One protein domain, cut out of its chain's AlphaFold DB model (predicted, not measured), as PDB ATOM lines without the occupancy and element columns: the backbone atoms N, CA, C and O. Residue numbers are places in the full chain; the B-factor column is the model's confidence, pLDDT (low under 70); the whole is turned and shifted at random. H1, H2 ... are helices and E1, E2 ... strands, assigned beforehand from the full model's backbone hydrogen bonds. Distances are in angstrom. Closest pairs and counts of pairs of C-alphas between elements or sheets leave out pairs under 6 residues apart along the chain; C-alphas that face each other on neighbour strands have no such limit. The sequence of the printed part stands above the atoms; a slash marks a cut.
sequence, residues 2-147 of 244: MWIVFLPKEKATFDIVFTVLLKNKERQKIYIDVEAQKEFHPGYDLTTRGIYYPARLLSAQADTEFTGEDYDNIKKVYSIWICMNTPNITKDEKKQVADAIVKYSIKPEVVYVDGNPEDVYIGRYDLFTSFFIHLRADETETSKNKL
ATOM      1  N   MET A   2     197.644 125.981 114.783       24.67
ATOM      2  CA  MET A   2     196.713 126.631 113.858       24.67
ATOM      3  C   MET A   2     197.397 126.711 112.495       24.67
ATOM      4  O   MET A   2     198.502 127.237 112.408       24.67
ATOM      5  N   TRP A   3     196.785 126.133 111.465       24.23
ATOM      6  CA  TRP A   3     197.288 126.202 110.096       24.23
ATOM      7  C   TRP A   3     196.372 127.141 109.316       24.23
ATOM      8  O   TRP A   3     195.194 126.840 109.140       24.23
ATOM      9  N   ILE A   4     196.906 128.288 108.898       31.48
ATOM     10  CA  ILE A   4     196.238 129.200 107.967       31.48
ATOM     11  C   ILE A   4     196.554 128.679 106.565       31.48
ATOM     12  O   ILE A   4     197.722 128.602 106.183       31.48
ATOM     13  N   VAL A   5     195.528 128.268 105.821       30.14
ATOM     14  CA  VAL A   5     195.663 127.787 104.440       30.14
ATOM     15  C   VAL A   5     195.001 128.809 103.522       30.14
ATOM     16  O   VAL A   5     193.791 129.000 103.581       30.14
ATOM     17  N   PHE A   6     195.792 129.461 102.670       34.31
ATOM     18  CA  PHE A   6     195.288 130.352 101.626       34.31
ATOM     19  C   PHE A   6     194.900 129.522 100.389       34.31
ATOM     20  O   PHE A   6     195.758 128.881  99.783       34.31
ATOM     21  N   LEU A   7     193.615 129.514 100.015       33.38
ATOM     22  CA  LEU A   7     193.108 128.833  98.812       33.38
ATOM     23  C   LEU A   7     193.195 129.766  97.582       33.38
ATOM     24  O   LEU A   7     192.701 130.893  97.664       33.38
ATOM     25  N   PRO A   8     193.782 129.359  96.433       37.16
ATOM     26  CA  PRO A   8     193.911 130.247  95.281       37.16
ATOM     27  C   PRO A   8     192.759 130.172  94.254       37.16
ATOM     28  O   PRO A   8     192.345 129.102  93.822       37.16
ATOM     29  N   LYS A   9     192.372 131.383  93.814       41.94
ATOM     30  CA  LYS A   9     191.864 131.863  92.504       41.94
ATOM     31  C   LYS A   9     190.625 131.215  91.861       41.94
ATOM     32  O   LYS A   9     190.729 130.541  90.850       41.94
ATOM     33  N   GLU A  10     189.460 131.667  92.327       44.25
ATOM     34  CA  GLU A  10     188.418 132.328  91.511       44.25
ATOM     35  C   GLU A  10     187.649 133.291  92.441       44.25
ATOM     36  O   GLU A  10     186.956 132.821  93.333       44.25
ATOM     37  N   LYS A  11     187.891 134.609  92.284       49.94
ATOM     38  CA  LYS A  11     187.294 135.849  92.870       49.94
ATOM     39  C   LYS A  11     186.466 135.844  94.187       49.94
ATOM     40  O   LYS A  11     185.807 136.839  94.465       49.94
ATOM     41  N   ALA A  12     186.508 134.823  95.032       53.19
ATOM     42  CA  ALA A  12     185.994 134.872  96.398       53.19
ATOM     43  C   ALA A  12     187.184 134.976  97.355       53.19
ATOM     44  O   ALA A  12     187.926 134.013  97.548       53.19
ATOM     45  N   THR A  13     187.413 136.175  97.883       63.19
ATOM     46  CA  THR A  13     188.369 136.418  98.964       63.19
ATOM     47  C   THR A  13     187.630 136.272 100.281       63.19
ATOM     48  O   THR A  13     186.661 136.994 100.497       63.19
ATOM     49  N   PHE A  14     188.074 135.336 101.112       75.81
ATOM     50  CA  PHE A  14     187.606 135.221 102.488       75.81
ATOM     51  C   PHE A  14     188.437 136.135 103.389       75.81
ATOM     52  O   PHE A  14     189.644 136.274 103.152       75.81
ATOM     53  N   ASP A  15     187.823 136.693 104.426       76.62
ATOM     54  CA  ASP A  15     188.521 137.486 105.438       76.62
ATOM     55  C   ASP A  15     189.399 136.575 106.308       76.62
ATOM     56  O   ASP A  15     190.623 136.730 106.366       76.62
ATOM     57  N   ILE A  16     188.786 135.586 106.971       84.81
ATOM     58  CA  ILE A  16     189.484 134.629 107.832       84.81
ATOM     59  C   ILE A  16     188.892 133.231 107.640       84.81
ATOM     60  O   ILE A  16     187.753 132.971 108.011       84.81
ATOM     61  N   VAL A  17     189.713 132.286 107.171       88.38
ATOM     62  CA  VAL A  17     189.361 130.858 107.130       88.38
ATOM     63  C   VAL A  17     190.370 130.046 107.922       88.38
ATOM     64  O   VAL A  17     191.582 130.141 107.719       88.38
ATOM     65  N   PHE A  18     189.871 129.199 108.814       87.12
ATOM     66  CA  PHE A  18     190.691 128.269 109.577       87.12
ATOM     67  C   PHE A  18     189.952 126.964 109.836       87.12
ATOM     68  O   PHE A  18     188.754 126.825 109.601       87.12
ATOM     69  N   THR A  19     190.695 125.969 110.317       90.25
ATOM     70  CA  THR A  19     190.133 124.652 110.607       90.25
ATOM     71  C   THR A  19     190.352 124.266 112.057       90.25
ATOM     72  O   THR A  19     191.458 124.416 112.577       90.25
ATOM     73  N   VAL A  20     189.321 123.722 112.696       88.94
ATOM     74  CA  VAL A  20     189.369 123.250 114.085       88.94
ATOM     75  C   VAL A  20     189.402 121.730 114.109       88.94
ATOM     76  O   VAL A  20     188.643 121.092 113.382       88.94
ATOM     77  N   LEU A  21     190.266 121.161 114.960       86.31
ATOM     78  CA  LEU A  21     190.359 119.721 115.192       86.31
ATOM     79  C   LEU A  21     189.637 119.307 116.487       86.31
ATOM     80  O   LEU A  21     189.981 119.768 117.574       86.31
ATOM     81  N   LEU A  22     188.649 118.419 116.379       80.75
ATOM     82  CA  LEU A  22     187.890 117.851 117.491       80.75
ATOM     83  C   LEU A  22     188.642 116.677 118.136       80.75
ATOM     84  O   LEU A  22     189.298 115.879 117.465       80.75
ATOM     85  N   LYS A  23     188.511 116.544 119.463       74.25
ATOM     86  CA  LYS A  23     189.251 115.558 120.275       74.25
ATOM     87  C   LYS A  23     188.843 114.092 120.038       74.25
ATOM     88  O   LYS A  23     189.597 113.199 120.415       74.25
ATOM     89  N   ASN A  24     187.695 113.830 119.409       60.59
ATOM     90  CA  ASN A  24     187.096 112.493 119.335       60.59
ATOM     91  C   ASN A  24     187.172 111.958 117.891       60.59
ATOM     92  O   ASN A  24     186.945 112.697 116.940       60.59
ATOM     93  N   LYS A  25     187.565 110.690 117.739       54.47
ATOM     94  CA  LYS A  25     188.199 110.086 116.549       54.47
ATOM     95  C   LYS A  25     187.332 109.853 115.290       54.47
ATOM     96  O   LYS A  25     187.645 108.939 114.544       54.47
ATOM     97  N   GLU A  26     186.347 110.688 114.966       55.31
ATOM     98  CA  GLU A  26     185.751 110.704 113.614       55.31
ATOM     99  C   GLU A  26     185.353 112.123 113.191       55.31
ATOM    100  O   GLU A  26     184.867 112.904 114.005       55.31
ATOM    101  N   ARG A  27     185.588 112.466 111.912       59.31
ATOM    102  CA  ARG A  27     185.310 113.795 111.318       59.31
ATOM    103  C   ARG A  27     185.856 114.942 112.170       59.31
ATOM    104  O   ARG A  27     185.156 115.870 112.560       59.31
ATOM    105  N   GLN A  28     187.154 114.851 112.441       74.94
ATOM    106  CA  GLN A  28     187.851 115.731 113.371       74.94
ATOM    107  C   GLN A  28     187.916 117.176 112.897       74.94
ATOM    108  O   GLN A  28     188.160 118.039 113.717       74.94
ATOM    109  N   LYS A  29     187.716 117.462 111.614       86.75
ATOM    110  CA  LYS A  29     187.959 118.787 111.060       86.75
ATOM    111  C   LYS A  29     186.652 119.534 110.824       86.75
ATOM    112  O   LYS A  29     185.724 118.989 110.234       86.75
ATOM    113  N   ILE A  30     186.608 120.780 111.272       91.12
ATOM    114  CA  ILE A  30     185.567 121.753 110.941       91.12
ATOM    115  C   ILE A  30     186.251 122.907 110.226       91.12
ATOM    116  O   ILE A  30     187.254 123.405 110.730       91.12
ATOM    117  N   TYR A  31     185.711 123.332 109.090       93.75
ATOM    118  CA  TYR A  31     186.106 124.574 108.438       93.75
ATOM    119  C   TYR A  31     185.281 125.718 109.017       93.75
ATOM    120  O   TYR A  31     184.062 125.602 109.148       93.75
ATOM    121  N   ILE A  32     185.945 126.803 109.390       93.81
ATOM    122  CA  ILE A  32     185.311 128.007 109.908       93.81
ATOM    123  C   ILE A  32     185.766 129.175 109.054       93.81
ATOM    124  O   ILE A  32     186.962 129.409 108.899       93.81
ATOM    125  N   ASP A  33     184.779 129.865 108.517       94.19
ATOM    126  CA  ASP A  33     184.866 131.136 107.828       94.19
ATOM    127  C   ASP A  33     184.341 132.225 108.769       94.19
ATOM    128  O   ASP A  33     183.292 132.046 109.397       94.19
ATOM    129  N   VAL A  34     185.085 133.317 108.919       91.56
ATOM    130  CA  VAL A  34     184.688 134.485 109.707       91.56
ATOM    131  C   VAL A  34     184.846 135.724 108.844       91.56
ATOM    132  O   VAL A  34     185.953 136.037 108.418       91.56
ATOM    133  N   GLU A  35     183.740 136.434 108.657       89.19
ATOM    134  CA  GLU A  35     183.619 137.605 107.792       89.19
ATOM    135  C   GLU A  35     183.202 138.816 108.631       89.19
ATOM    136  O   GLU A  35     182.269 138.738 109.443       89.19
ATOM    137  N   ALA A  36     183.880 139.948 108.445       85.06
ATOM    138  CA  ALA A  36     183.588 141.185 109.161       85.06
ATOM    139  C   ALA A  36     182.993 142.220 108.202       85.06
ATOM    140  O   ALA A  36     183.652 142.713 107.292       85.06
ATOM    141  N   GLN A  37     181.742 142.611 108.439       83.19
ATOM    142  CA  GLN A  37     181.028 143.533 107.564       83.19
ATOM    143  C   GLN A  37     180.713 144.843 108.297       83.19
ATOM    144  O   GLN A  37     179.954 144.848 109.267       83.19
ATOM    145  N   LYS A  38     181.266 145.971 107.821       75.25
ATOM    146  CA  LYS A  38     181.057 147.302 108.438       75.25
ATOM    147  C   LYS A  38     179.628 147.813 108.285       75.25
ATOM    148  O   LYS A  38     179.117 148.451 109.203       75.25
ATOM    149  N   GLU A  39     179.017 147.574 107.129       68.88
ATOM    150  CA  GLU A  39     177.701 148.111 106.787       68.88
ATOM    151  C   GLU A  39     176.647 147.017 106.699       68.88
ATOM    152  O   GLU A  39     176.825 146.023 105.995       68.88
ATOM    153  N   PHE A  40     175.508 147.245 107.351       66.69
ATOM    154  CA  PHE A  40     174.354 146.349 107.280       66.69
ATOM    155  C   PHE A  40     173.722 146.278 105.877       66.69
ATOM    156  O   PHE A  40     173.155 145.251 105.511       66.69
ATOM    157  N   HIS A  41     173.847 147.343 105.078       67.31
ATOM    158  CA  HIS A  41     173.344 147.408 103.703       67.31
ATOM    159  C   HIS A  41     174.430 147.894 102.734       67.31
ATOM    160  O   HIS A  41     174.367 149.034 102.286       67.31
ATOM    161  N   PRO A  42     175.385 147.037 102.353       64.06
ATOM    162  CA  PRO A  42     176.480 147.418 101.457       64.06
ATOM    163  C   PRO A  42     176.066 147.476  99.971       64.06
ATOM    164  O   PRO A  42     176.887 147.285  99.083       64.06
ATOM    165  N   GLY A  43     174.770 147.631  99.672       61.00
ATOM    166  CA  GLY A  43     174.251 147.608  98.299       61.00
ATOM    167  C   GLY A  43     174.075 146.213  97.672       61.00
ATOM    168  O   GLY A  43     173.716 146.122  96.500       61.00
ATOM    169  N   TYR A  44     174.275 145.128  98.428       67.00
ATOM    170  CA  TYR A  44     174.032 143.739  98.007       67.00
ATOM    171  C   TYR A  44     173.495 142.873  99.161       67.00
ATOM    172  O   TYR A  44     173.629 143.231 100.332       67.00
ATOM    173  N   ASP A  45     172.883 141.723  98.844       76.38
ATOM    174  CA  ASP A  45     172.315 140.819  99.853       76.38
ATOM    175  C   ASP A  45     173.407 139.980 100.534       76.38
ATOM    176  O   ASP A  45     173.924 139.008  99.976       76.38
ATOM    177  N   LEU A  46     173.726 140.338 101.776       83.31
ATOM    178  CA  LEU A  46     174.676 139.618 102.618       83.31
ATOM    179  C   LEU A  46     174.291 138.150 102.842       83.31
ATOM    180  O   LEU A  46     175.172 137.296 102.917       83.31
ATOM    181  N   THR A  47     172.996 137.832 102.873       88.00
ATOM    182  CA  THR A  47     172.513 136.459 103.075       88.00
ATOM    183  C   THR A  47     172.963 135.554 101.931       88.00
ATOM    184  O   THR A  47     173.398 134.427 102.170       88.00
ATOM    185  N   THR A  48     172.937 136.049 100.687       88.81
ATOM    186  CA  THR A  48     173.394 135.273  99.521       88.81
ATOM    187  C   THR A  48     174.878 134.925  99.608       88.81
ATOM    188  O   THR A  48     175.250 133.778  99.352       88.81
ATOM    189  N   ARG A  49     175.726 135.861 100.058       87.69
ATOM    190  CA  ARG A  49     177.154 135.597 100.314       87.69
ATOM    191  C   ARG A  49     177.341 134.616 101.465       87.69
ATOM    192  O   ARG A  49     178.109 133.667 101.328       87.69
ATOM    193  N   GLY A  50     176.564 134.786 102.533       90.00
ATOM    194  CA  GLY A  50     176.529 133.864 103.662       90.00
ATOM    195  C   GLY A  50     176.145 132.437 103.277       90.00
ATOM    196  O   GLY A  50     176.518 131.515 103.989       90.00
ATOM    197  N   ILE A  51     175.456 132.217 102.155       92.38
ATOM    198  CA  ILE A  51     175.192 130.880 101.599       92.38
ATOM    199  C   ILE A  51     176.311 130.445 100.641       92.38
ATOM    200  O   ILE A  51     176.777 129.307 100.708       92.38
ATOM    201  N   TYR A  52     176.761 131.340  99.758       91.88
ATOM    202  CA  TYR A  52     177.764 131.040  98.734       91.88
ATOM    203  C   TYR A  52     179.121 130.626  99.331       91.88
ATOM    204  O   TYR A  52     179.722 129.657  98.871       91.88
ATOM    205  N   TYR A  53     179.589 131.316 100.372       91.38
ATOM    206  CA  TYR A  53     180.920 131.112 100.964       91.38
ATOM    207  C   TYR A  53     181.083 129.717 101.575       91.38
ATOM    208  O   TYR A  53     181.993 128.984 101.167       91.38
ATOM    209  N   PRO A  54     180.188 129.263 102.472       93.25
ATOM    210  CA  PRO A  54     180.286 127.913 103.001       93.25
ATOM    211  C   PRO A  54     180.038 126.832 101.941       93.25
ATOM    212  O   PRO A  54     180.669 125.779 102.006       93.25
ATOM    213  N   ALA A  55     179.193 127.078 100.932       93.38
ATOM    214  CA  ALA A  55     179.022 126.151  99.811       93.38
ATOM    215  C   ALA A  55     180.314 126.006  98.983       93.38
ATOM    216  O   ALA A  55     180.705 124.895  98.618       93.38
ATOM    217  N   ARG A  56     181.027 127.114  98.742       92.12
ATOM    218  CA  ARG A  56     182.337 127.107  98.082       92.12
ATOM    219  C   ARG A  56     183.372 126.340  98.901       92.12
ATOM    220  O   ARG A  56     184.128 125.568  98.316       92.12
ATOM    221  N   LEU A  57     183.379 126.506 100.226       93.06
ATOM    222  CA  LEU A  57     184.257 125.753 101.127       93.06
ATOM    223  C   LEU A  57     183.917 124.262 101.171       93.06
ATOM    224  O   LEU A  57     184.835 123.452 101.210       93.06
ATOM    225  N   LEU A  58     182.638 123.877 101.112       93.62
ATOM    226  CA  LEU A  58     182.252 122.471 100.952       93.62
ATOM    227  C   LEU A  58     182.790 121.899  99.639       93.62
ATOM    228  O   LEU A  58     183.389 120.829  99.632       93.62
ATOM    229  N   SER A  59     182.621 122.627  98.534       93.06
ATOM    230  CA  SER A  59     183.135 122.209  97.227       93.06
ATOM    231  C   SER A  59     184.665 122.120  97.200       93.06
ATOM    232  O   SER A  59     185.204 121.192  96.606       93.06
ATOM    233  N   ALA A  60     185.368 123.030  97.879       91.19
ATOM    234  CA  ALA A  60     186.831 123.052  97.940       91.19
ATOM    235  C   ALA A  60     187.446 121.854  98.686       91.19
ATOM    236  O   ALA A  60     188.650 121.634  98.591       91.19
ATOM    237  N   GLN A  61     186.640 121.082  99.419       93.00
ATOM    238  CA  GLN A  61     187.084 119.859 100.086       93.00
ATOM    239  C   GLN A  61     187.232 118.662  99.131       93.00
ATOM    240  O   GLN A  61     187.759 117.623  99.542       93.00
ATOM    241  N   ALA A  62     186.771 118.780  97.881       92.44
ATOM    242  CA  ALA A  62     186.981 117.749  96.873       92.44
ATOM    243  C   ALA A  62     188.484 117.504  96.672       92.44
ATOM    244  O   ALA A  62     189.292 118.431  96.743       92.44
ATOM    245  N   ASP A  63     188.849 116.238  96.491       89.56
ATOM    246  CA  ASP A  63     190.220 115.746  96.318       89.56
ATOM    247  C   ASP A  63     191.169 116.022  97.503       89.56
ATOM    248  O   ASP A  63     192.363 115.728  97.429       89.56
ATOM    249  N   THR A  64     190.655 116.546  98.622       88.88
ATOM    250  CA  THR A  64     191.433 116.821  99.842       88.88
ATOM    251  C   THR A  64     190.850 116.147 101.079       88.88
ATOM    252  O   THR A  64     191.572 115.456 101.795       88.88
ATOM    253  N   GLU A  65     189.553 116.315 101.340       91.12
ATOM    254  CA  GLU A  65     188.851 115.624 102.429       91.12
ATOM    255  C   GLU A  65     188.065 114.412 101.931       91.12
ATOM    256  O   GLU A  65     187.868 113.472 102.695       91.12
ATOM    257  N   PHE A  66     187.583 114.457 100.686       90.12
ATOM    258  CA  PHE A  66     186.751 113.421 100.082       90.12
ATOM    259  C   PHE A  66     187.030 113.281  98.580       90.12
ATOM    260  O   PHE A  66     187.567 114.191  97.953       90.12
ATOM    261  N   THR A  67     186.627 112.155  97.995       90.31
ATOM    262  CA  THR A  67     186.659 111.913  96.542       90.31
ATOM    263  C   THR A  67     185.243 111.653  96.026       90.31
ATOM    264  O   THR A  67     184.320 111.469  96.820       90.31
ATOM    265  N   GLY A  68     185.051 111.602  94.703       85.12
ATOM    266  CA  GLY A  68     183.741 111.332  94.086       85.12
ATOM    267  C   GLY A  68     183.087 109.994  94.471       85.12
ATOM    268  O   GLY A  68     181.936 109.762  94.119       85.12
ATOM    269  N   GLU A  69     183.791 109.127  95.198       86.62
ATOM    270  CA  GLU A  69     183.280 107.846  95.695       86.62
ATOM    271  C   GLU A  69     183.045 107.846  97.223       86.62
ATOM    272  O   GLU A  69     182.444 106.911  97.743       86.62
ATOM    273  N   ASP A  70     183.464 108.893  97.951       89.50
ATOM    274  CA  ASP A  70     183.497 108.934  99.427       89.50
ATOM    275  C   ASP A  70     182.958 110.254 100.018       89.50
ATOM    276  O   ASP A  70     183.579 110.929 100.842       89.50
ATOM    277  N   TYR A  71     181.751 110.653  99.614       89.94
ATOM    278  CA  TYR A  71     181.091 111.862 100.133       89.94
ATOM    279  C   TYR A  71     180.818 111.819 101.650       89.94
ATOM    280  O   TYR A  71     180.608 112.856 102.294       89.94
ATOM    281  N   ASP A  72     180.865 110.637 102.264       89.12
ATOM    282  CA  ASP A  72     180.716 110.469 103.706       89.12
ATOM    283  C   ASP A  72     181.859 111.097 104.509       89.12
ATOM    284  O   ASP A  72     181.697 111.336 105.715       89.12
ATOM    285  N   ASN A  73     182.958 111.472 103.857       90.12
ATOM    286  CA  ASN A  73     184.059 112.174 104.489       90.12
ATOM    287  C   ASN A  73     184.003 113.705 104.419       90.12
ATOM    288  O   ASN A  73     184.835 114.337 105.077       90.12
ATOM    289  N   ILE A  74     183.008 114.316 103.760       92.88
ATOM    290  CA  ILE A  74     182.829 115.782 103.784       92.88
ATOM    291  C   ILE A  74     182.784 116.300 105.233       92.88
ATOM    292  O   ILE A  74     182.071 115.778 106.099       92.88
ATOM    293  N   LYS A  75     183.562 117.352 105.486       93.06
ATOM    294  CA  LYS A  75     183.708 118.040 106.767       93.06
ATOM    295  C   LYS A  75     182.739 119.213 106.868       93.06
ATOM    296  O   LYS A  75     182.440 119.881 105.879       93.06
ATOM    297  N   LYS A  76     182.271 119.483 108.090       94.00
ATOM    298  CA  LYS A  76     181.328 120.579 108.344       94.00
ATOM    299  C   LYS A  76     181.976 121.938 108.107       94.00
ATOM    300  O   LYS A  76     183.152 122.126 108.429       94.00
ATOM    301  N   VAL A  77     181.177 122.877 107.614       95.38
ATOM    302  CA  VAL A  77     181.570 124.272 107.412       95.38
ATOM    303  C   VAL A  77     180.671 125.194 108.234       95.38
ATOM    304  O   VAL A  77     179.447 125.107 108.157       95.38
ATOM    305  N   TYR A  78     181.259 126.113 108.989       95.81
ATOM    306  CA  TYR A  78     180.540 127.239 109.579       95.81
ATOM    307  C   TYR A  78     181.011 128.538 108.942       95.81
ATOM    308  O   TYR A  78     182.210 128.724 108.776       95.81
ATOM    309  N   SER A  79     180.078 129.427 108.619       95.62
ATOM    310  CA  SER A  79     180.376 130.794 108.185       95.62
ATOM    311  C   SER A  79     179.779 131.767 109.199       95.62
ATOM    312  O   SER A  79     178.594 131.684 109.520       95.62
ATOM    313  N   ILE A  80     180.599 132.629 109.788       95.88
ATOM    314  CA  ILE A  80     180.213 133.540 110.868       95.88
ATOM    315  C   ILE A  80     180.428 134.967 110.384       95.88
ATOM    316  O   ILE A  80     181.554 135.423 110.241       95.88
ATOM    317  N   TRP A  81     179.331 135.677 110.180       93.62
ATOM    318  CA  TRP A  81     179.303 137.057 109.732       93.62
ATOM    319  C   TRP A  81     179.089 137.968 110.931       93.62
ATOM    320  O   TRP A  81     178.076 137.863 111.627       93.62
ATOM    321  N   ILE A  82     180.033 138.869 111.170       91.50
ATOM    322  CA  ILE A  82     179.928 139.903 112.195       91.50
ATOM    323  C   ILE A  82     179.542 141.205 111.495       91.50
ATOM    324  O   ILE A  82     180.369 141.861 110.865       91.50
ATOM    325  N   CYS A  83     178.264 141.569 111.593       89.81
ATOM    326  CA  CYS A  83     177.702 142.755 110.958       89.81
ATOM    327  C   CYS A  83     177.705 143.927 111.939       89.81
ATOM    328  O   CYS A  83     176.864 144.012 112.838       89.81
ATOM    329  N   MET A  84     178.650 144.838 111.752       85.38
ATOM    330  CA  MET A  84     178.787 146.069 112.521       85.38
ATOM    331  C   MET A  84     177.784 147.128 112.044       85.38
ATOM    332  O   MET A  84     177.166 147.000 110.987       85.38
ATOM    333  N   ASN A  85     177.599 148.173 112.854       80.00
ATOM    334  CA  ASN A  85     176.755 149.330 112.540       80.00
ATOM    335  C   ASN A  85     175.339 148.980 112.047       80.00
ATOM    336  O   ASN A  85     174.773 149.665 111.191       80.00
ATOM    337  N   THR A  86     174.738 147.927 112.600       84.31
ATOM    338  CA  THR A  86     173.373 147.538 112.246       84.31
ATOM    339  C   THR A  86     172.382 148.546 112.847       84.31
ATOM    340  O   THR A  86     172.459 148.827 114.051       84.31
ATOM    341  N   PRO A  87     171.454 149.119 112.054       82.94
ATOM    342  CA  PRO A  87     170.423 150.001 112.587       82.94
ATOM    343  C   PRO A  87     169.485 149.225 113.514       82.94
ATOM    344  O   PRO A  87     169.235 148.041 113.317       82.94
ATOM    345  N   ASN A  88     168.902 149.891 114.511       80.62
ATOM    346  CA  ASN A  88     167.959 149.218 115.413       80.62
ATOM    347  C   ASN A  88     166.743 148.660 114.665       80.62
ATOM    348  O   ASN A  88     166.235 147.599 115.019       80.62
ATOM    349  N   ILE A  89     166.294 149.373 113.631       77.62
ATOM    350  CA  ILE A  89     165.099 149.059 112.856       77.62
ATOM    351  C   ILE A  89     165.403 149.240 111.361       77.62
ATOM    352  O   ILE A  89     166.092 150.191 110.985       77.62
ATOM    353  N   THR A  90     164.877 148.365 110.498       70.19
ATOM    354  CA  THR A  90     164.936 148.564 109.038       70.19
ATOM    355  C   THR A  90     164.099 149.769 108.608       70.19
ATOM    356  O   THR A  90     162.994 149.982 109.111       70.19
ATOM    357  N   LYS A  91     164.600 150.556 107.648       66.25
ATOM    358  CA  LYS A  91     163.870 151.728 107.131       66.25
ATOM    359  C   LYS A  91     162.538 151.335 106.478       66.25
ATOM    360  O   LYS A  91     161.553 152.048 106.653       66.25
ATOM    361  N   ASP A  92     162.509 150.183 105.811       65.25
ATOM    362  CA  ASP A  92     161.399 149.798 104.934       65.25
ATOM    363  C   ASP A  92     160.327 148.946 105.627       65.25
ATOM    364  O   ASP A  92     159.140 149.089 105.346       65.25
ATOM    365  N   GLU A  93     160.711 148.085 106.575       63.97
ATOM    366  CA  GLU A  93     159.794 147.083 107.147       63.97
ATOM    367  C   GLU A  93     159.521 147.271 108.643       63.97
ATOM    368  O   GLU A  93     158.773 146.494 109.237       63.97
ATOM    369  N   LYS A  94     160.127 148.286 109.275       70.81
ATOM    370  CA  LYS A  94     160.053 148.531 110.724       70.81
ATOM    371  C   LYS A  94     160.396 147.298 111.581       70.81
ATOM    372  O   LYS A  94     159.894 147.157 112.696       70.81
ATOM    373  N   LYS A  95     161.258 146.405 111.086       77.94
ATOM    374  CA  LYS A  95     161.687 145.198 111.811       77.94
ATOM    375  C   LYS A  95     162.942 145.478 112.623       77.94
ATOM    376  O   LYS A  95     163.846 146.148 112.128       77.94
ATOM    377  N   GLN A  96     163.007 144.937 113.838       81.06
ATOM    378  CA  GLN A  96     164.238 144.928 114.626       81.06
ATOM    379  C   GLN A  96     165.288 144.061 113.925       81.06
ATOM    380  O   GLN A  96     164.987 142.927 113.553       81.06
ATOM    381  N   VAL A  97     166.501 144.588 113.754       82.94
ATOM    382  CA  VAL A  97     167.601 143.865 113.087       82.94
ATOM    383  C   VAL A  97     168.919 143.906 113.852       82.94
ATOM    384  O   VAL A  97     169.689 142.956 113.761       82.94
ATOM    385  N   ALA A  98     169.167 144.947 114.649       88.25
ATOM    386  CA  ALA A  98     170.305 144.965 115.563       88.25
ATOM    387  C   ALA A  98     170.074 144.068 116.785       88.25
ATOM    388  O   ALA A  98     168.936 143.794 117.170       88.25
ATOM    389  N   ASP A  99     171.174 143.692 117.438       91.06
ATOM    390  CA  ASP A  99     171.172 142.871 118.651       91.06
ATOM    391  C   ASP A  99     170.547 141.483 118.428       91.06
ATOM    392  O   ASP A  99     169.831 140.937 119.269       91.06
ATOM    393  N   ALA A 100     170.812 140.920 117.249       92.38
ATOM    394  CA  ALA A 100     170.254 139.660 116.791       92.38
ATOM    395  C   ALA A 100     171.355 138.707 116.316       92.38
ATOM    396  O   ALA A 100     172.367 139.126 115.756       92.38
ATOM    397  N   ILE A 101     171.127 137.406 116.509       95.00
ATOM    398  CA  ILE A 101     171.908 136.346 115.868       95.00
ATOM    399  C   ILE A 101     170.956 135.554 114.981       95.00
ATOM    400  O   ILE A 101     170.045 134.893 115.483       95.00
ATOM    401  N   VAL A 102     171.165 135.610 113.669       94.69
ATOM    402  CA  VAL A 102     170.347 134.896 112.687       94.69
ATOM    403  C   VAL A 102     171.116 133.680 112.193       94.69
ATOM    404  O   VAL A 102     172.268 133.787 111.783       94.69
ATOM    405  N   LYS A 103     170.483 132.506 112.248       96.38
ATOM    406  CA  LYS A 103     171.065 131.250 111.770       96.38
ATOM    407  C   LYS A 103     170.404 130.824 110.466       96.38
ATOM    408  O   LYS A 103     169.201 130.571 110.447       96.38
ATOM    409  N   TYR A 104     171.216 130.614 109.441       95.50
ATOM    410  CA  TYR A 104     170.833 129.995 108.180       95.50
ATOM    411  C   TYR A 104     171.404 128.579 108.144       95.50
ATOM    412  O   TYR A 104     172.614 128.373 108.215       95.50
ATOM    413  N   SER A 105     170.527 127.582 108.097       94.38
ATOM    414  CA  SER A 105     170.909 126.168 108.131       94.38
ATOM    415  C   SER A 105     169.931 125.343 107.313       94.38
ATOM    416  O   SER A 105     168.729 125.607 107.368       94.38
ATOM    417  N   ILE A 106     170.423 124.297 106.654       92.44
ATOM    418  CA  ILE A 106     169.565 123.288 106.029       92.44
ATOM    419  C   ILE A 106     168.815 122.527 107.128       92.44
ATOM    420  O   ILE A 106     169.402 122.135 108.139       92.44
ATOM    421  N   LYS A 107     167.510 122.327 106.933       91.69
ATOM    422  CA  LYS A 107     166.673 121.467 107.772       91.69
ATOM    423  C   LYS A 107     165.861 120.540 106.870       91.69
ATOM    424  O   LYS A 107     165.228 121.047 105.947       91.69
ATOM    425  N   PRO A 108     165.880 119.222 107.107       92.06
ATOM    426  CA  PRO A 108     165.035 118.301 106.370       92.06
ATOM    427  C   PRO A 108     163.580 118.497 106.803       92.06
ATOM    428  O   PRO A 108     163.301 118.710 107.985       92.06
ATOM    429  N   GLU A 109     162.663 118.402 105.848       93.00
ATOM    430  CA  GLU A 109     161.223 118.374 106.086       93.00
ATOM    431  C   GLU A 109     160.669 117.072 105.501       93.00
ATOM    432  O   GLU A 109     160.875 116.771 104.324       93.00
ATOM    433  N   VAL A 110     159.997 116.274 106.335       93.88
ATOM    434  CA  VAL A 110     159.359 115.024 105.903       93.88
ATOM    435  C   VAL A 110     157.989 115.365 105.327       93.88
ATOM    436  O   VAL A 110     157.045 115.622 106.067       93.88
ATOM    437  N   VAL A 111     157.882 115.370 103.998       95.06
ATOM    438  CA  VAL A 111     156.641 115.736 103.289       95.06
ATOM    439  C   VAL A 111     155.613 114.594 103.284       95.06
ATOM    440  O   VAL A 111     154.411 114.843 103.271       95.06
ATOM    441  N   TYR A 112     156.065 113.337 103.301       95.06
ATOM    442  CA  TYR A 112     155.200 112.158 103.335       95.06
ATOM    443  C   TYR A 112     155.916 110.967 103.975       95.06
ATOM    444  O   TYR A 112     157.100 110.741 103.720       95.06
ATOM    445  N   VAL A 113     155.175 110.184 104.756       94.50
ATOM    446  CA  VAL A 113     155.581 108.867 105.252       94.50
ATOM    447  C   VAL A 113     154.326 108.032 105.513       94.50
ATOM    448  O   VAL A 113     153.321 108.550 105.998       94.50
ATOM    449  N   ASP A 114     154.381 106.741 105.200       92.50
ATOM    450  CA  ASP A 114     153.379 105.766 105.635       92.50
ATOM    451  C   ASP A 114     153.824 105.179 106.984       92.50
ATOM    452  O   ASP A 114     154.427 104.108 107.052       92.50
ATOM    453  N   GLY A 115     153.682 105.969 108.054       91.81
ATOM    454  CA  GLY A 115     154.220 105.645 109.378       91.81
ATOM    455  C   GLY A 115     154.485 106.874 110.247       91.81
ATOM    456  O   GLY A 115     153.941 107.950 110.002       91.81
ATOM    457  N   ASN A 116     155.316 106.719 111.281       88.31
ATOM    458  CA  ASN A 116     155.717 107.834 112.136       88.31
ATOM    459  C   ASN A 116     156.838 108.653 111.455       88.31
ATOM    460  O   ASN A 116     157.885 108.085 111.138       88.31
ATOM    461  N   PRO A 117     156.672 109.974 111.250       88.00
ATOM    462  CA  PRO A 117     157.722 110.837 110.699       88.00
ATOM    463  C   PRO A 117     159.045 110.818 111.472       88.00
ATOM    464  O   PRO A 117     160.090 111.065 110.875       88.00
ATOM    465  N   GLU A 118     159.025 110.511 112.773       87.62
ATOM    466  CA  GLU A 118     160.238 110.426 113.603       87.62
ATOM    467  C   GLU A 118     161.129 109.221 113.258       87.62
ATOM    468  O   GLU A 118     162.327 109.251 113.536       87.62
ATOM    469  N   ASP A 119     160.576 108.195 112.602       91.00
ATOM    470  CA  ASP A 119     161.311 106.987 112.205       91.00
ATOM    471  C   ASP A 119     162.027 107.148 110.849       91.00
ATOM    472  O   ASP A 119     162.735 106.249 110.387       91.00
ATOM    473  N   VAL A 120     161.860 108.296 110.183       93.75
ATOM    474  CA  VAL A 120     162.474 108.565 108.880       93.75
ATOM    475  C   VAL A 120     163.959 108.880 109.051       93.75
ATOM    476  O   VAL A 120     164.350 109.835 109.722       93.75
ATOM    477  N   TYR A 121     164.817 108.111 108.380       92.69
ATOM    478  CA  TYR A 121     166.243 108.421 108.302       92.69
ATOM    479  C   TYR A 121     166.482 109.688 107.465       92.69
ATOM    480  O   TYR A 121     166.272 109.696 106.255       92.69
ATOM    481  N   ILE A 122     166.964 110.755 108.108       92.00
ATOM    482  CA  ILE A 122     167.176 112.078 107.485       92.00
ATOM    483  C   ILE A 122     168.609 112.331 106.983       92.00
ATOM    484  O   ILE A 122     168.893 113.389 106.420       92.00
ATOM    485  N   GLY A 123     169.523 111.377 107.181       91.38
ATOM    486  CA  GLY A 123     170.918 111.494 106.747       91.38
ATOM    487  C   GLY A 123     171.708 112.632 107.409       91.38
ATOM    488  O   GLY A 123     171.281 113.254 108.383       91.38
ATOM    489  N   ARG A 124     172.905 112.908 106.875       89.94
ATOM    490  CA  ARG A 124     173.789 113.995 107.333       89.94
ATOM    491  C   ARG A 124     173.546 115.271 106.529       89.94
ATOM    492  O   ARG A 124     174.345 115.646 105.674       89.94
ATOM    493  N   TYR A 125     172.437 115.935 106.816       91.38
ATOM    494  CA  TYR A 125     172.047 117.177 106.147       91.38
ATOM    495  C   TYR A 125     172.795 118.417 106.675       91.38
ATOM    496  O   TYR A 125     172.888 119.430 105.985       91.38
ATOM    497  N   ASP A 126     173.331 118.363 107.898       91.88
ATOM    498  CA  ASP A 126     173.882 119.511 108.627       91.88
ATOM    499  C   ASP A 126     175.359 119.794 108.287       91.88
ATOM    500  O   ASP A 126     176.224 119.941 109.155       91.88
ATOM    501  N   LEU A 127     175.651 119.847 106.984       93.25
ATOM    502  CA  LEU A 127     177.001 120.016 106.446       93.25
ATOM    503  C   LEU A 127     177.515 121.450 106.499       93.25
ATOM    504  O   LEU A 127     178.720 121.650 106.652       93.25
ATOM    505  N   PHE A 128     176.632 122.441 106.405       93.56
ATOM    506  CA  PHE A 128     177.027 123.817 106.650       93.56
ATOM    507  C   PHE A 128     175.964 124.635 107.366       93.56
ATOM    508  O   PHE A 128     174.775 124.305 107.378       93.56
ATOM    509  N   THR A 129     176.408 125.705 108.018       96.00
ATOM    510  CA  THR A 129     175.544 126.663 108.709       96.00
ATOM    511  C   THR A 129     176.192 128.037 108.696       96.00
ATOM    512  O   THR A 129     177.390 128.158 108.951       96.00
ATOM    513  N   SER A 130     175.378 129.062 108.474       97.06
ATOM    514  CA  SER A 130     175.818 130.452 108.489       97.06
ATOM    515  C   SER A 130     175.157 131.205 109.631       97.06
ATOM    516  O   SER A 130     173.951 131.074 109.857       97.06
ATOM    517  N   PHE A 131     175.939 131.987 110.361       97.00
ATOM    518  CA  PHE A 131     175.480 132.833 111.451       97.00
ATOM    519  C   PHE A 131     175.723 134.289 111.096       97.00
ATOM    520  O   PHE A 131     176.837 134.644 110.742       97.00
ATOM    521  N   PHE A 132     174.706 135.126 111.250       94.88
ATOM    522  CA  PHE A 132     174.824 136.575 111.163       94.88
ATOM    523  C   PHE A 132     174.644 137.162 112.552       94.88
ATOM    524  O   PHE A 132     173.590 136.995 113.162       94.88
ATOM    525  N   ILE A 133     175.683 137.811 113.064       94.88
ATOM    526  CA  ILE A 133     175.706 138.472 114.363       94.88
ATOM    527  C   ILE A 133     175.595 139.973 114.109       94.88
ATOM    528  O   ILE A 133     176.544 140.604 113.648       94.88
ATOM    529  N   HIS A 134     174.431 140.541 114.402       92.12
ATOM    530  CA  HIS A 134     174.131 141.947 114.161       92.12
ATOM    531  C   HIS A 134     174.450 142.798 115.389       92.12
ATOM    532  O   HIS A 134     173.730 142.774 116.391       92.12
ATOM    533  N   LEU A 135     175.522 143.582 115.294       90.81
ATOM    534  CA  LEU A 135     175.943 144.529 116.320       90.81
ATOM    535  C   LEU A 135     175.284 145.885 116.065       90.81
ATOM    536  O   LEU A 135     175.283 146.394 114.942       90.81
ATOM    537  N   ARG A 136     174.718 146.473 117.118       86.81
ATOM    538  CA  ARG A 136     174.064 147.788 117.069       86.81
ATOM    539  C   ARG A 136     175.056 148.899 116.701       86.81
ATOM    540  O   ARG A 136     176.184 148.904 117.180       86.81
ATOM    541  N   ALA A 137     174.621 149.853 115.875       79.69
ATOM    542  CA  ALA A 137     175.395 151.065 115.565       79.69
ATOM    543  C   ALA A 137     175.453 152.057 116.738       79.69
ATOM    544  O   ALA A 137     176.431 152.789 116.932       79.69
ATOM    545  N   ASP A 138     174.361 152.113 117.498       76.19
ATOM    546  CA  ASP A 138     174.272 152.909 118.708       76.19
ATOM    547  C   ASP A 138     174.789 152.093 119.895       76.19
ATOM    548  O   ASP A 138     174.273 151.021 120.185       76.19
ATOM    549  N   GLU A 139     175.805 152.604 120.581       76.88
ATOM    550  CA  GLU A 139     176.445 151.939 121.719       76.88
ATOM    551  C   GLU A 139     176.040 152.561 123.068       76.88
ATOM    552  O   GLU A 139     176.724 152.351 124.069       76.88
ATOM    553  N   THR A 140     174.959 153.348 123.107       72.19
ATOM    554  CA  THR A 140     174.425 153.956 124.343       72.19
ATOM    555  C   THR A 140     173.956 152.928 125.370       72.19
ATOM    556  O   THR A 140     174.007 153.180 126.572       72.19
ATOM    557  N   GLU A 141     173.527 151.756 124.906       75.69
ATOM    558  CA  GLU A 141     173.040 150.665 125.740       75.69
ATOM    559  C   GLU A 141     173.805 149.370 125.457       75.69
ATOM    560  O   GLU A 141     173.989 148.972 124.302       75.69
ATOM    561  N   THR A 142     174.180 148.663 126.522       83.06
ATOM    562  CA  THR A 142     174.806 147.341 126.434       83.06
ATOM    563  C   THR A 142     173.786 146.281 126.015       83.06
ATOM    564  O   THR A 142     172.667 146.233 126.531       83.06
ATOM    565  N   SER A 143     174.179 145.390 125.099       89.56
ATOM    566  CA  SER A 143     173.361 144.228 124.731       89.56
ATOM    567  C   SER A 143     173.117 143.310 125.934       89.56
ATOM    568  O   SER A 143     174.005 143.064 126.751       89.56
ATOM    569  N   LYS A 144     171.915 142.727 126.006       91.75
ATOM    570  CA  LYS A 144     171.600 141.664 126.980       91.75
ATOM    571  C   LYS A 144     172.300 140.345 126.644       91.75
ATOM    572  O   LYS A 144     172.466 139.492 127.516       91.75
ATOM    573  N   ASN A 145     172.683 140.149 125.385       94.12
ATOM    574  CA  ASN A 145     173.434 138.987 124.947       94.12
ATOM    575  C   ASN A 145     174.932 139.235 125.173       94.12
ATOM    576  O   ASN A 145     175.520 140.137 124.580       94.12
ATOM    577  N   LYS A 146     175.568 138.402 126.006       93.06
ATOM    578  CA  LYS A 146     176.985 138.571 126.371       93.06
ATOM    579  C   LYS A 146     177.933 138.549 125.170       93.06
ATOM    580  O   LYS A 146     178.881 139.322 125.158       93.06
ATOM    581  N   LEU A 147     177.685 137.695 124.171       93.25
ATOM    582  CA  LEU A 147     178.525 137.627 122.971       93.25
ATOM    583  C   LEU A 147     178.409 138.917 122.157       93.25
ATOM    584  O   LEU A 147     179.426 139.502 121.798       93.25
TER     585      LEU A 147
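What this domain is: This is residues 2 to 147 of the 244 residues of an uncharacterized protein of Lachnospiraceae bacterium XBB1006 (UniProt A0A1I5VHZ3). With little regular structure, the domain is a twisted sheet with helix H1 along one face and long loops beyond. Of 146 printed residues, 55 are in E1 E2 H1 E3 E4 E5, a mixed class. It is loose: radius of gyration of the C-alphas 18.3 A, spans 53, 46 and 31 A.

How they stand to each other: The mixed sheet runs E1, residues 16 to 21, E2, 29 to 37, E3, 76 to 86, E5, 128 to 136, E4, 100 to 105. E2 and E3 are parallel, N 33 and O 78 2.8 A apart; E4 and E5 form an antiparallel hairpin, N 102 and O 132 2.8 A apart. H1, residues 46 to 59, is on the sheet, height 8.1 A, over E3 and E5; the closest C-alphas, Pro 54 and Val 77, are 5.9 A apart. In H1, 9 of 10 O i to N i+4 pairs are within hydrogen-bond range.

Where its parts are: E3 begins at C-alpha 76 at (181.328, 120.579, 108.344) and ends at C-alpha 86 at (173.373, 147.538, 112.246), 28.4 A from first to last C-alpha.

The domain as a whole: The printed part has no cut; pLDDT is under 70 in 25 residues, among them 2 to 13.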